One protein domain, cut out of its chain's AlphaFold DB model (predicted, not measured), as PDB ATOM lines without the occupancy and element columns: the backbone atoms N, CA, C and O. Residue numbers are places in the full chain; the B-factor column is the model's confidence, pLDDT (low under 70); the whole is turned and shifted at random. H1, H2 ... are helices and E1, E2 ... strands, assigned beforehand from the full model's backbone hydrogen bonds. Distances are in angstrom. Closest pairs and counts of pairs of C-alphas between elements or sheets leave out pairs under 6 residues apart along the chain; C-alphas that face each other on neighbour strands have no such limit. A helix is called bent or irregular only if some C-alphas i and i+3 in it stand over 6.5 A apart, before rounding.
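What this domain is: This is residues 94 to 186 of the 543 residues of an uncharacterized protein of Raphidocelis subcapitata (UniProt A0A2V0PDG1). Two long helices, H1 and H3, run side by side in opposite ways and make the shaft of a rod. Near one end of the rod the short helix H2 packs across H1, and at the other end, beyond H3, sit a small hairpin of strands E1 and E2 and the short helix H4, where residues 177 to 182 stick out. The printed part has 93 residues, with four named helices and two named strands in the order H1, H2, H3, E1, E2, H4; the sheet, E1 - E2, is antiparallel, and the class is mostly helix. The whole is extended, with a radius of gyration of the C-alphas of 19.3 A and spans of 62 by 23 by 17 A.

Where its parts are: Find C-alpha 97 at (1.812, 49.787, -50.741); from there H1, residues 97 to 124, runs 39.4 A to C-alpha 124 at (-30.830, 27.818, -53.150). H1 is neither bent nor irregular, but only just: C-alphas 98 and 101 are 6.0 A apart. Next come H2, residues 131 to 137, and H3, residues 140 to 160, which is 29.7 A long. Then look for E1, residues 162 to 165, and E2, residues 168 to 171, each 9.9 A long. H4, residues 173 to 178, is 9.4 A long and ends at C-alpha 178 at (5.237, 54.950, -25.272); it too is neither bent nor irregular, but only just, with C-alphas 173 and 176 6.3 A apart.

How they stand to each other: Start with H1 and H3, which touch at a shallow tilt of 30 degrees, opposite ways; their closest C-alphas, of Gly 113 and Ala 143, are 4.6 A apart. H2 touches H1 about perpendicular, at 80 degrees, and H1 touches H2 with residues 114 to 122 alone; the closest C-alphas, of Gly 118 and Ile 134, are 4.3 A apart. H2 and H3 are apart, though a tight link joins them. At the other end E1 and E2 form a hairpin, antiparallel at 141 degrees, with N 165 and O 168 at 2.9 A and N 170 and O 163 at 3.0 A, within hydrogen-bond range. H3 and H4 are only just apart, at 8.2 A. In H2 and H3 every O i to N i+4 pair is within hydrogen-bond range; in H1 it is 23 of 24 and in H4 1 of 2.

The domain as a whole: The two C-alphas farthest apart, of Gly 126 and Ser 181, are 61.9 A from each other. The printed part has no cut; the link from H1 to H2 is short, and the other links between named elements are tight. Look at the B-factor column: the mean pLDDT of the printed part is 81.4, and residues 165 to 168 and 172 to 184 are under 70.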
ATOM      1  N   GLN A  94       6.622  58.712 -49.665       76.44
ATOM      2  CA  GLN A  94       5.626  58.026 -50.485       76.44
ATOM      3  C   GLN A  94       5.927  56.525 -50.546       76.44
ATOM      4  O   GLN A  94       7.020  56.107 -50.929       76.44
ATOM      5  N   ARG A  95       4.956  55.693 -50.160       82.19
ATOM      6  CA  ARG A  95       5.063  54.228 -50.210       82.19
ATOM      7  C   ARG A  95       3.944  53.656 -51.061       82.19
ATOM      8  O   ARG A  95       2.774  53.807 -50.727       82.19
ATOM      9  N   TRP A  96       4.313  52.956 -52.132       83.62
ATOM     10  CA  TRP A  96       3.368  52.398 -53.105       83.62
ATOM     11  C   TRP A  96       2.337  51.451 -52.466       83.62
ATOM     12  O   TRP A  96       1.178  51.417 -52.878       83.62
ATOM     13  N   TRP A  97       2.717  50.723 -51.412       86.25
ATOM     14  CA  TRP A  97       1.812  49.787 -50.741       86.25
ATOM     15  C   TRP A  97       0.690  50.464 -49.950       86.25
ATOM     16  O   TRP A  97      -0.329  49.824 -49.699       86.25
ATOM     17  N   ASN A  98       0.823  51.752 -49.608       85.44
ATOM     18  CA  ASN A  98      -0.262  52.513 -48.982       85.44
ATOM     19  C   ASN A  98      -1.455  52.704 -49.935       85.44
ATOM     20  O   ASN A  98      -2.575  52.889 -49.471       85.44
ATOM     21  N   ALA A  99      -1.225  52.596 -51.248       84.69
ATOM     22  CA  ALA A  99      -2.278  52.497 -52.254       84.69
ATOM     23  C   ALA A  99      -2.610  51.032 -52.592       84.69
ATOM     24  O   ALA A  99      -3.779  50.661 -52.672       84.69
ATOM     25  N   ALA A 100      -1.597  50.172 -52.754       89.50
ATOM     26  CA  ALA A 100      -1.815  48.802 -53.226       89.50
ATOM     27  C   ALA A 100      -2.576  47.907 -52.230       89.50
ATOM     28  O   ALA A 100      -3.394  47.099 -52.663       89.50
ATOM     29  N   ILE A 101      -2.344  48.041 -50.916       92.12
ATOM     30  CA  ILE A 101      -3.008  47.205 -49.899       92.12
ATOM     31  C   ILE A 101      -4.528  47.443 -49.888       92.12
ATOM     32  O   ILE A 101      -5.260  46.463 -50.038       92.12
ATOM     33  N   PRO A 102      -5.038  48.689 -49.773       91.56
ATOM     34  CA  PRO A 102      -6.471  48.951 -49.897       91.56
ATOM     35  C   PRO A 102      -7.094  48.389 -51.174       91.56
ATOM     36  O   PRO A 102      -8.140  47.748 -51.113       91.56
ATOM     37  N   ILE A 103      -6.431  48.567 -52.321       92.12
ATOM     38  CA  ILE A 103      -6.912  48.064 -53.614       92.12
ATOM     39  C   ILE A 103      -6.992  46.532 -53.603       92.12
ATOM     40  O   ILE A 103      -8.015  45.968 -53.988       92.12
ATOM     41  N   ALA A 104      -5.954  45.851 -53.116       93.81
ATOM     42  CA  ALA A 104      -5.940  44.395 -53.003       93.81
ATOM     43  C   ALA A 104      -7.056  43.881 -52.081       93.81
ATOM     44  O   ALA A 104      -7.697  42.881 -52.400       93.81
ATOM     45  N   VAL A 105      -7.337  44.589 -50.982       94.19
ATOM     46  CA  VAL A 105      -8.449  44.273 -50.074       94.19
ATOM     47  C   VAL A 105      -9.799  44.429 -50.771       94.19
ATOM     48  O   VAL A 105     -10.619  43.517 -50.668       94.19
ATOM     49  N   VAL A 106     -10.029  45.517 -51.525       93.88
ATOM     50  CA  VAL A 106     -11.261  45.669 -52.326       93.88
ATOM     51  C   VAL A 106     -11.408  44.491 -53.280       93.88
ATOM     52  O   VAL A 106     -12.449  43.843 -53.285       93.88
ATOM     53  N   VAL A 107     -10.377  44.187 -54.073       93.50
ATOM     54  CA  VAL A 107     -10.436  43.123 -55.085       93.50
ATOM     55  C   VAL A 107     -10.716  41.768 -54.434       93.50
ATOM     56  O   VAL A 107     -11.630  41.065 -54.863       93.50
ATOM     57  N   ALA A 108      -9.993  41.422 -53.368       94.38
ATOM     58  CA  ALA A 108     -10.166  40.155 -52.667       94.38
ATOM     59  C   ALA A 108     -11.569  40.016 -52.057       94.38
ATOM     60  O   ALA A 108     -12.203  38.974 -52.212       94.38
ATOM     61  N   LEU A 109     -12.085  41.066 -51.408       93.94
ATOM     62  CA  LEU A 109     -13.410  41.040 -50.785       93.94
ATOM     63  C   LEU A 109     -14.547  41.092 -51.801       93.94
ATOM     64  O   LEU A 109     -15.576  40.461 -51.582       93.94
ATOM     65  N   VAL A 110     -14.380  41.799 -52.919       91.81
ATOM     66  CA  VAL A 110     -15.378  41.804 -53.993       91.81
ATOM     67  C   VAL A 110     -15.444  40.429 -54.647       91.81
ATOM     68  O   VAL A 110     -16.533  39.876 -54.774       91.81
ATOM     69  N   VAL A 111     -14.304  39.832 -55.008       91.62
ATOM     70  CA  VAL A 111     -14.274  38.486 -55.599       91.62
ATOM     71  C   VAL A 111     -14.795  37.450 -54.601       91.62
ATOM     72  O   VAL A 111     -15.684  36.674 -54.943       91.62
ATOM     73  N   GLY A 112     -14.320  37.477 -53.354       91.31
ATOM     74  CA  GLY A 112     -14.781  36.579 -52.294       91.31
ATOM     75  C   GLY A 112     -16.271  36.738 -51.992       91.31
ATOM     76  O   GLY A 112     -16.998  35.750 -51.943       91.31
ATOM     77  N   GLY A 113     -16.760  37.974 -51.882       90.50
ATOM     78  CA  GLY A 113     -18.174  38.277 -51.672       90.50
ATOM     79  C   GLY A 113     -19.052  37.876 -52.858       90.50
ATOM     80  O   GLY A 113     -20.184  37.428 -52.670       90.50
ATOM     81  N   MET A 114     -18.549  37.974 -54.091       89.56
ATOM     82  CA  MET A 114     -19.246  37.449 -55.268       89.56
ATOM     83  C   MET A 114     -19.309  35.919 -55.251       89.56
ATOM     84  O   MET A 114     -20.363  35.365 -55.557       89.56
ATOM     85  N   VAL A 115     -18.238  35.235 -54.849       90.69
ATOM     86  CA  VAL A 115     -18.230  33.771 -54.707       90.69
ATOM     87  C   VAL A 115     -19.192  33.320 -53.608       90.69
ATOM     88  O   VAL A 115     -20.007  32.436 -53.854       90.69
ATOM     89  N   ASP A 116     -19.174  33.959 -52.439       90.94
ATOM     90  CA  ASP A 116     -20.060  33.632 -51.314       90.94
ATOM     91  C   ASP A 116     -21.543  33.867 -51.656       90.94
ATOM     92  O   ASP A 116     -22.383  32.960 -51.590       90.94
ATOM     93  N   THR A 117     -21.874  35.067 -52.138       89.31
ATOM     94  CA  THR A 117     -23.252  35.392 -52.545       89.31
ATOM     95  C   THR A 117     -23.716  34.584 -53.760       89.31
ATOM     96  O   THR A 117     -24.911  34.328 -53.911       89.31
ATOM     97  N   GLY A 118     -22.792  34.180 -54.632       86.38
ATOM     98  CA  GLY A 118     -23.055  33.321 -55.781       86.38
ATOM     99  C   GLY A 118     -23.334  31.877 -55.378       86.38
ATOM    100  O   GLY A 118     -24.319  31.299 -55.830       86.38
ATOM    101  N   LEU A 119     -22.522  31.306 -54.482       87.75
ATOM    102  CA  LEU A 119     -22.677  29.941 -53.969       87.75
ATOM    103  C   LEU A 119     -23.972  29.776 -53.181       87.75
ATOM    104  O   LEU A 119     -24.705  28.816 -53.405       87.75
ATOM    105  N   THR A 120     -24.282  30.718 -52.293       87.19
ATOM    106  CA  THR A 120     -25.522  30.697 -51.499       87.19
ATOM    107  C   THR A 120     -26.762  30.685 -52.391       87.19
ATOM    108  O   THR A 120     -27.664  29.872 -52.189       87.19
ATOM    109  N   LYS A 121     -26.789  31.513 -53.440       84.81
ATOM    110  CA  LYS A 121     -27.899  31.548 -54.403       84.81
ATOM    111  C   LYS A 121     -27.923  30.359 -55.359       84.81
ATOM    112  O   LYS A 121     -29.007  29.893 -55.697       84.81
ATOM    113  N   ALA A 122     -26.766  29.864 -55.794       83.62
ATOM    114  CA  ALA A 122     -26.685  28.670 -56.633       83.62
ATOM    115  C   ALA A 122     -27.193  27.431 -55.879       83.62
ATOM    116  O   ALA A 122     -27.978  26.666 -56.435       83.62
ATOM    117  N   ASN A 123     -26.838  27.299 -54.593       84.31
ATOM    118  CA  ASN A 123     -27.364  26.264 -53.701       84.31
ATOM    119  C   ASN A 123     -28.881  26.376 -53.542       84.31
ATOM    120  O   ASN A 123     -29.580  25.378 -53.680       84.31
ATOM    121  N   ALA A 124     -29.394  27.587 -53.304       84.75
ATOM    122  CA  ALA A 124     -30.830  27.818 -53.150       84.75
ATOM    123  C   ALA A 124     -31.638  27.481 -54.417       84.75
ATOM    124  O   ALA A 124     -32.789  27.072 -54.314       84.75
ATOM    125  N   LYS A 125     -31.042  27.636 -55.607       80.94
ATOM    126  CA  LYS A 125     -31.672  27.307 -56.898       80.94
ATOM    127  C   LYS A 125     -31.397  25.877 -57.384       80.94
ATOM    128  O   LYS A 125     -31.875  25.519 -58.454       80.94
ATOM    129  N   GLY A 126     -30.605  25.080 -56.659       81.50
ATOM    130  CA  GLY A 126     -30.230  23.723 -57.079       81.50
ATOM    131  C   GLY A 126     -29.392  23.659 -58.366       81.50
ATOM    132  O   GLY A 126     -29.377  22.635 -59.040       81.50
ATOM    133  N   VAL A 127     -28.707  24.746 -58.734       79.88
ATOM    134  CA  VAL A 127     -27.933  24.846 -59.984       79.88
ATOM    135  C   VAL A 127     -26.513  24.297 -59.762       79.88
ATOM    136  O   VAL A 127     -25.926  24.554 -58.705       79.88
ATOM    137  N   PRO A 128     -25.905  23.583 -60.734       82.75
ATOM    138  CA  PRO A 128     -24.543  23.068 -60.601       82.75
ATOM    139  C   PRO A 128     -23.526  24.170 -60.271       82.75
ATOM    140  O   PRO A 128     -23.544  25.252 -60.867       82.75
ATOM    141  N   LYS A 129     -22.611  23.867 -59.340       80.69
ATOM    142  CA  LYS A 129     -21.603  24.779 -58.760       80.69
ATOM    143  C   LYS A 129     -20.417  25.050 -59.694       80.69
ATOM    144  O   LYS A 129     -19.259  24.929 -59.306       80.69
ATOM    145  N   ASN A 130     -20.704  25.436 -60.927       85.69
ATOM    146  CA  ASN A 130     -19.685  25.837 -61.889       85.69
ATOM    147  C   ASN A 130     -19.376  27.329 -61.728       85.69
ATOM    148  O   ASN A 130     -20.252  28.105 -61.342       85.69
ATOM    149  N   VAL A 131     -18.157  27.748 -62.085       82.88
ATOM    150  CA  VAL A 131     -17.708  29.153 -61.996       82.88
ATOM    151  C   VAL A 131     -18.719  30.098 -62.654       82.88
ATOM    152  O   VAL A 131     -19.131  31.084 -62.048       82.88
ATOM    153  N   ILE A 132     -19.206  29.747 -63.846       79.00
ATOM    154  CA  ILE A 132     -20.194  30.546 -64.581       79.00
ATOM    155  C   ILE A 132     -21.477  30.732 -63.761       79.00
ATOM    156  O   ILE A 132     -21.968  31.851 -63.651       79.00
ATOM    157  N   ASN A 133     -21.996  29.678 -63.128       79.25
ATOM    158  CA  ASN A 133     -23.252  29.735 -62.376       79.25
ATOM    159  C   ASN A 133     -23.115  30.483 -61.048       79.25
ATOM    160  O   ASN A 133     -24.045  31.187 -60.650       79.25
ATOM    161  N   ILE A 134     -21.958  30.369 -60.390       83.25
ATOM    162  CA  ILE A 134     -21.639  31.120 -59.171       83.25
ATOM    163  C   ILE A 134     -21.626  32.616 -59.496       83.25
ATOM    164  O   ILE A 134     -22.392  33.380 -58.911       83.25
ATOM    165  N   PHE A 135     -20.829  33.030 -60.482       82.56
ATOM    166  CA  PHE A 135     -20.714  34.439 -60.863       82.56
ATOM    167  C   PHE A 135     -22.004  34.997 -61.480       82.56
ATOM    168  O   PHE A 135     -22.350  36.147 -61.221       82.56
ATOM    169  N   SER A 136     -22.763  34.183 -62.218       74.31
ATOM    170  CA  SER A 136     -24.036  34.599 -62.831       74.31
ATOM    171  C   SER A 136     -25.151  34.851 -61.818       74.31
ATOM    172  O   SER A 136     -26.068  35.615 -62.110       74.31
ATOM    173  N   ASN A 137     -25.101  34.208 -60.645       80.25
ATOM    174  CA  ASN A 137     -26.080  34.412 -59.574       80.25
ATOM    175  C   ASN A 137     -25.573  35.351 -58.467       80.25
ATOM    176  O   ASN A 137     -26.372  35.801 -57.639       80.25
ATOM    177  N   ALA A 138     -24.277  35.670 -58.446       83.44
ATOM    178  CA  ALA A 138     -23.649  36.526 -57.447       83.44
ATOM    179  C   ALA A 138     -24.329  37.897 -57.313       83.44
ATOM    180  O   ALA A 138     -24.913  38.445 -58.248       83.44
ATOM    181  N   SER A 139     -24.250  38.488 -56.119       81.81
ATOM    182  CA  SER A 139     -24.684  39.868 -55.899       81.81
ATOM    183  C   SER A 139     -23.484  40.807 -55.952       81.81
ATOM    184  O   SER A 139     -22.859  41.078 -54.929       81.81
ATOM    185  N   SER A 140     -23.197  41.358 -57.136       81.06
ATOM    186  CA  SER A 140     -22.127  42.353 -57.300       81.06
ATOM    187  C   SER A 140     -22.333  43.573 -56.404       81.06
ATOM    188  O   SER A 140     -21.367  44.092 -55.864       81.06
ATOM    189  N   PHE A 141     -23.585  43.993 -56.185       80.25
ATOM    190  CA  PHE A 141     -23.912  45.121 -55.309       80.25
ATOM    191  C   PHE A 141     -23.458  44.887 -53.859       80.25
ATOM    192  O   PHE A 141     -22.706  45.694 -53.322       80.25
ATOM    193  N   LYS A 142     -23.859  43.766 -53.234       82.38
ATOM    194  CA  LYS A 142     -23.464  43.458 -51.848       82.38
ATOM    195  C   LYS A 142     -21.948  43.314 -51.715       82.38
ATOM    196  O   LYS A 142     -21.375  43.840 -50.765       82.38
ATOM    197  N   ALA A 143     -21.317  42.637 -52.674       88.31
ATOM    198  CA  ALA A 143     -19.870  42.461 -52.695       88.31
ATOM    199  C   ALA A 143     -19.127  43.806 -52.796       88.31
ATOM    200  O   ALA A 143     -18.174  44.027 -52.052       88.31
ATOM    201  N   LEU A 144     -19.593  44.734 -53.646       86.38
ATOM    202  CA  LEU A 144     -19.004  46.071 -53.774       86.38
ATOM    203  C   LEU A 144     -19.152  46.902 -52.498       86.38
ATOM    204  O   LEU A 144     -18.189  47.547 -52.085       86.38
ATOM    205  N   VAL A 145     -20.338  46.900 -51.881       88.19
ATOM    206  CA  VAL A 145     -20.613  47.690 -50.670       88.19
ATOM    207  C   VAL A 145     -19.695  47.255 -49.531       88.19
ATOM    208  O   VAL A 145     -19.006  48.087 -48.948       88.19
ATOM    209  N   TRP A 146     -19.618  45.950 -49.257       89.06
ATOM    210  CA  TRP A 146     -18.741  45.442 -48.202       89.06
ATOM    211  C   TRP A 146     -17.259  45.593 -48.555       89.06
ATOM    212  O   TRP A 146     -16.484  46.041 -47.717       89.06
ATOM    213  N   GLY A 147     -16.862  45.303 -49.799       91.38
ATOM    214  CA  GLY A 147     -15.470  45.434 -50.231       91.38
ATOM    215  C   GLY A 147     -14.941  46.868 -50.138       91.38
ATOM    216  O   GLY A 147     -13.853  47.086 -49.607       91.38
ATOM    217  N   SER A 148     -15.718  47.855 -50.591       89.88
ATOM    218  CA  SER A 148     -15.338  49.275 -50.515       89.88
ATOM    219  C   SER A 148     -15.343  49.814 -49.083       89.88
ATOM    220  O   SER A 148     -14.403  50.511 -48.692       89.88
ATOM    221  N   PHE A 149     -16.342  49.451 -48.270       91.38
ATOM    222  CA  PHE A 149     -16.404  49.863 -46.868       91.38
ATOM    223  C   PHE A 149     -15.214  49.315 -46.075       91.38
ATOM    224  O   PHE A 149     -14.491  50.073 -45.426       91.38
ATOM    225  N   THR A 150     -14.945  48.011 -46.180       92.06
ATOM    226  CA  THR A 150     -13.830  47.385 -45.469       92.06
ATOM    227  C   THR A 150     -12.487  47.922 -45.943       92.06
ATOM    228  O   THR A 150     -11.627  48.189 -45.109       92.06
ATOM    229  N   ALA A 151     -12.292  48.153 -47.243       92.56
ATOM    230  CA  ALA A 151     -11.057  48.761 -47.727       92.56
ATOM    231  C   ALA A 151     -10.861  50.190 -47.217       92.56
ATOM    232  O   ALA A 151      -9.743  50.551 -46.859       92.56
ATOM    233  N   THR A 152     -11.928  50.985 -47.113       90.81
ATOM    234  CA  THR A 152     -11.870  52.329 -46.515       90.81
ATOM    235  C   THR A 152     -11.439  52.256 -45.047       90.81
ATOM    236  O   THR A 152     -10.549  52.994 -44.627       90.81
ATOM    237  N   VAL A 153     -11.985  51.305 -44.280       90.94
ATOM    238  CA  VAL A 153     -11.579  51.058 -42.885       90.94
ATOM    239  C   VAL A 153     -10.125  50.592 -42.801       90.94
ATOM    240  O   VAL A 153      -9.357  51.134 -42.011       90.94
ATOM    241  N   VAL A 154      -9.715  49.630 -43.633       91.75
ATOM    242  CA  VAL A 154      -8.326  49.147 -43.687       91.75
ATOM    243  C   VAL A 154      -7.374  50.283 -44.037       91.75
ATOM    244  O   VAL A 154      -6.315  50.384 -43.430       91.75
ATOM    245  N   THR A 155      -7.761  51.163 -44.958       90.94
ATOM    246  CA  THR A 155      -7.001  52.362 -45.320       90.94
ATOM    247  C   THR A 155      -6.828  53.262 -44.102       90.94
ATOM    248  O   THR A 155      -5.698  53.530 -43.705       90.94
ATOM    249  N   ALA A 156      -7.922  53.655 -43.443       88.88
ATOM    250  CA  ALA A 156      -7.873  54.501 -42.251       88.88
ATOM    251  C   ALA A 156      -6.997  53.891 -41.142       88.88
ATOM    252  O   ALA A 156      -6.148  54.576 -40.576       88.88
ATOM    253  N   VAL A 157      -7.128  52.585 -40.883       88.75
ATOM    254  CA  VAL A 157      -6.285  51.864 -39.917       88.75
ATOM    255  C   VAL A 157      -4.822  51.865 -40.359       88.75
ATOM    256  O   VAL A 157      -3.937  52.147 -39.559       88.75
ATOM    257  N   LEU A 158      -4.540  51.593 -41.631       88.62
ATOM    258  CA  LEU A 158      -3.185  51.535 -42.170       88.62
ATOM    259  C   LEU A 158      -2.461  52.886 -42.079       88.62
ATOM    260  O   LEU A 158      -1.287  52.907 -41.713       88.62
ATOM    261  N   TYR A 159      -3.148  53.997 -42.357       86.69
ATOM    262  CA  TYR A 159      -2.598  55.346 -42.186       86.69
ATOM    263  C   TYR A 159      -2.483  55.749 -40.711       86.69
ATOM    264  O   TYR A 159      -1.526  56.423 -40.337       86.69
ATOM    265  N   TRP A 160      -3.392  55.285 -39.853       84.75
ATOM    266  CA  TRP A 160      -3.323  55.523 -38.412       84.75
ATOM    267  C   TRP A 160      -2.162  54.776 -37.731       84.75
ATOM    268  O   TRP A 160      -1.528  55.302 -36.817       84.75
ATOM    269  N   LEU A 161      -1.834  53.564 -38.193       84.44
ATOM    270  CA  LEU A 161      -0.723  52.746 -37.682       84.44
ATOM    271  C   LEU A 161       0.668  53.237 -38.124       84.44
ATOM    272  O   LEU A 161       1.691  52.773 -37.599       84.44
ATOM    273  N   GLN A 162       0.708  54.150 -39.092       83.88
ATOM    274  CA  GLN A 162       1.917  54.706 -39.685       83.88
ATOM    275  C   GLN A 162       2.201  56.104 -39.137       83.88
ATOM    276  O   GLN A 162       1.304  56.932 -39.022       83.88
ATOM    277  N   TYR A 163       3.470  56.390 -38.849       76.81
ATOM    278  CA  TYR A 163       3.921  57.739 -38.507       76.81
ATOM    279  C   TYR A 163       5.244  58.070 -39.202       76.81
ATOM    280  O   TYR A 163       6.031  57.181 -39.554       76.81
ATOM    281  N   GLU A 164       5.491  59.363 -39.397       74.19
ATOM    282  CA  GLU A 164       6.724  59.862 -39.998       74.19
ATOM    283  C   GLU A 164       7.800  60.112 -38.929       74.19
ATOM    284  O   GLU A 164       7.555  60.737 -37.895       74.19
ATOM    285  N   LYS A 165       9.024  59.633 -39.180       68.69
ATOM    286  CA  LYS A 165      10.200  59.928 -38.357       68.69
ATOM    287  C   LYS A 165      11.421  60.164 -39.242       68.69
ATOM    288  O   LYS A 165      11.977  59.217 -39.793       68.69
ATOM    289  N   GLY A 166      11.857  61.422 -39.343       63.34
ATOM    290  CA  GLY A 166      13.076  61.802 -40.070       63.34
ATOM    291  C   GLY A 166      13.068  61.362 -41.538       63.34
ATOM    292  O   GLY A 166      14.037  60.758 -41.992       63.34
ATOM    293  N   GLY A 167      11.947  61.564 -42.243       67.06
ATOM    294  CA  GLY A 167      11.779  61.163 -43.645       67.06
ATOM    295  C   GLY A 167      11.580  59.660 -43.877       67.06
ATOM    296  O   GLY A 167      11.548  59.213 -45.022       67.06
ATOM    297  N   LYS A 168      11.439  58.846 -42.820       69.44
ATOM    298  CA  LYS A 168      11.106  57.417 -42.922       69.44
ATOM    299  C   LYS A 168       9.760  57.119 -42.275       69.44
ATOM    300  O   LYS A 168       9.464  57.571 -41.173       69.44
ATOM    301  N   LEU A 169       8.974  56.295 -42.961       72.75
ATOM    302  CA  LEU A 169       7.708  55.762 -42.467       72.75
ATOM    303  C   LEU A 169       7.966  54.567 -41.544       72.75
ATOM    304  O   LEU A 169       8.553  53.559 -41.963       72.75
ATOM    305  N   VAL A 170       7.532  54.676 -40.293       73.25
ATOM    306  CA  VAL A 170       7.691  53.631 -39.279       73.25
ATOM    307  C   VAL A 170       6.318  53.093 -38.893       73.25
ATOM    308  O   VAL A 170       5.367  53.848 -38.704       73.25
ATOM    309  N   PHE A 171       6.225  51.768 -38.788       74.31
ATOM    310  CA  PHE A 171       5.037  51.066 -38.312       74.31
ATOM    311  C   PHE A 171       5.149  50.916 -36.796       74.31
ATOM    312  O   PHE A 171       6.164  50.413 -36.309       74.31
ATOM    313  N   GLY A 172       4.165  51.366 -36.022       68.56
ATOM    314  CA  GLY A 172       4.308  51.254 -34.572       68.56
ATOM    315  C   GLY A 172       3.139  51.777 -33.764       68.56
ATOM    316  O   GLY A 172       3.278  52.845 -33.165       68.56
ATOM    317  N   PRO A 173       2.046  51.004 -33.637       61.09
ATOM    318  CA  PRO A 173       0.933  51.408 -32.798       61.09
ATOM    319  C   PRO A 173       1.302  51.582 -31.322       61.09
ATOM    320  O   PRO A 173       0.844  52.476 -30.623       61.09
ATOM    321  N   LEU A 174       2.219  50.754 -30.832       59.16
ATOM    322  CA  LEU A 174       2.684  50.847 -29.451       59.16
ATOM    323  C   LEU A 174       3.678  52.001 -29.234       59.16
ATOM    324  O   LEU A 174       3.953  52.396 -28.101       59.16
ATOM    325  N   TYR A 175       4.252  52.531 -30.315       58.34
ATOM    326  CA  TYR A 175       5.366  53.469 -30.245       58.34
ATOM    327  C   TYR A 175       4.904  54.900 -29.935       58.34
ATOM    328  O   TYR A 175       5.610  55.604 -29.210       58.34
ATOM    329  N   TRP A 176       3.716  55.320 -30.400       60.12
ATOM    330  CA  TRP A 176       3.157  56.636 -30.045       60.12
ATOM    331  C   TRP A 176       2.683  56.674 -28.584       60.12
ATOM    332  O   TRP A 176       2.912  57.665 -27.896       60.12
ATOM    333  N   PHE A 177       2.101  55.581 -28.071       61.53
ATOM    334  CA  PHE A 177       1.683  55.491 -26.665       61.53
ATOM    335  C   PHE A 177       2.869  55.528 -25.696       61.53
ATOM    336  O   PHE A 177       2.749  56.043 -24.586       61.53
ATOM    337  N   ARG A 178       4.035  55.015 -26.115       62.34
ATOM    338  CA  ARG A 178       5.237  54.950 -25.272       62.34
ATOM    339  C   ARG A 178       6.036  56.257 -25.221       62.34
ATOM    340  O   ARG A 178       6.882  56.406 -24.343       62.34
ATOM    341  N   ARG A 179       5.803  57.214 -26.128       55.19
ATOM    342  CA  ARG A 179       6.574  58.468 -26.201       55.19
ATOM    343  C   ARG A 179       5.643  59.678 -26.131       55.19
ATOM    344  O   ARG A 179       5.012  60.053 -27.108       55.19
ATOM    345  N   ARG A 180       5.635  60.334 -24.969       50.41
ATOM    346  CA  ARG A 180       4.795  61.485 -24.579       50.41
ATOM    347  C   ARG A 180       5.016  62.780 -25.395       50.41
ATOM    348  O   ARG A 180       4.582  63.845 -24.968       50.41
ATOM    349  N   SER A 181       5.721  62.748 -26.530       50.84
ATOM    350  CA  SER A 181       6.145  63.966 -27.238       50.84
ATOM    351  C   SER A 181       6.293  63.747 -28.751       50.84
ATOM    352  O   SER A 181       7.319  63.259 -29.219       50.84
ATOM    353  N   GLY A 182       5.269  64.145 -29.514       59.44
ATOM    354  CA  GLY A 182       5.428  64.675 -30.877       59.44
ATOM    355  C   GLY A 182       5.189  63.753 -32.080       59.44
ATOM    356  O   GLY A 182       5.067  64.276 -33.182       59.44
ATOM    357  N   ALA A 183       5.087  62.430 -31.923       63.00
ATOM    358  CA  ALA A 183       4.793  61.545 -33.059       63.00
ATOM    359  C   ALA A 183       3.295  61.601 -33.411       63.00
ATOM    360  O   ALA A 183       2.464  61.126 -32.637       63.00
ATOM    361  N   ARG A 184       2.952  62.204 -34.556       69.12
ATOM    362  CA  ARG A 184       1.585  62.224 -35.099       69.12
ATOM    363  C   ARG A 184       1.404  61.066 -36.092       69.12
ATOM    364  O   ARG A 184       2.350  60.790 -36.833       69.12
ATOM    365  N   PRO A 185       0.248  60.374 -36.099       76.06
ATOM    366  CA  PRO A 185      -0.062  59.429 -37.168       76.06
ATOM    367  C   PRO A 185      -0.118  60.167 -38.510       76.06
ATOM    368  O   PRO A 185      -0.304  61.384 -38.529       76.06
ATOM    369  N   LEU A 186       0.023  59.436 -39.616       77.69
ATOM    370  CA  LEU A 186      -0.059  60.023 -40.957       77.69
ATOM    371  C   LEU A 186      -1.404  60.716 -41.198       77.69
ATOM    372  O   LEU A 186      -1.433  61.790 -41.783       77.69
TER     373      LEU A 186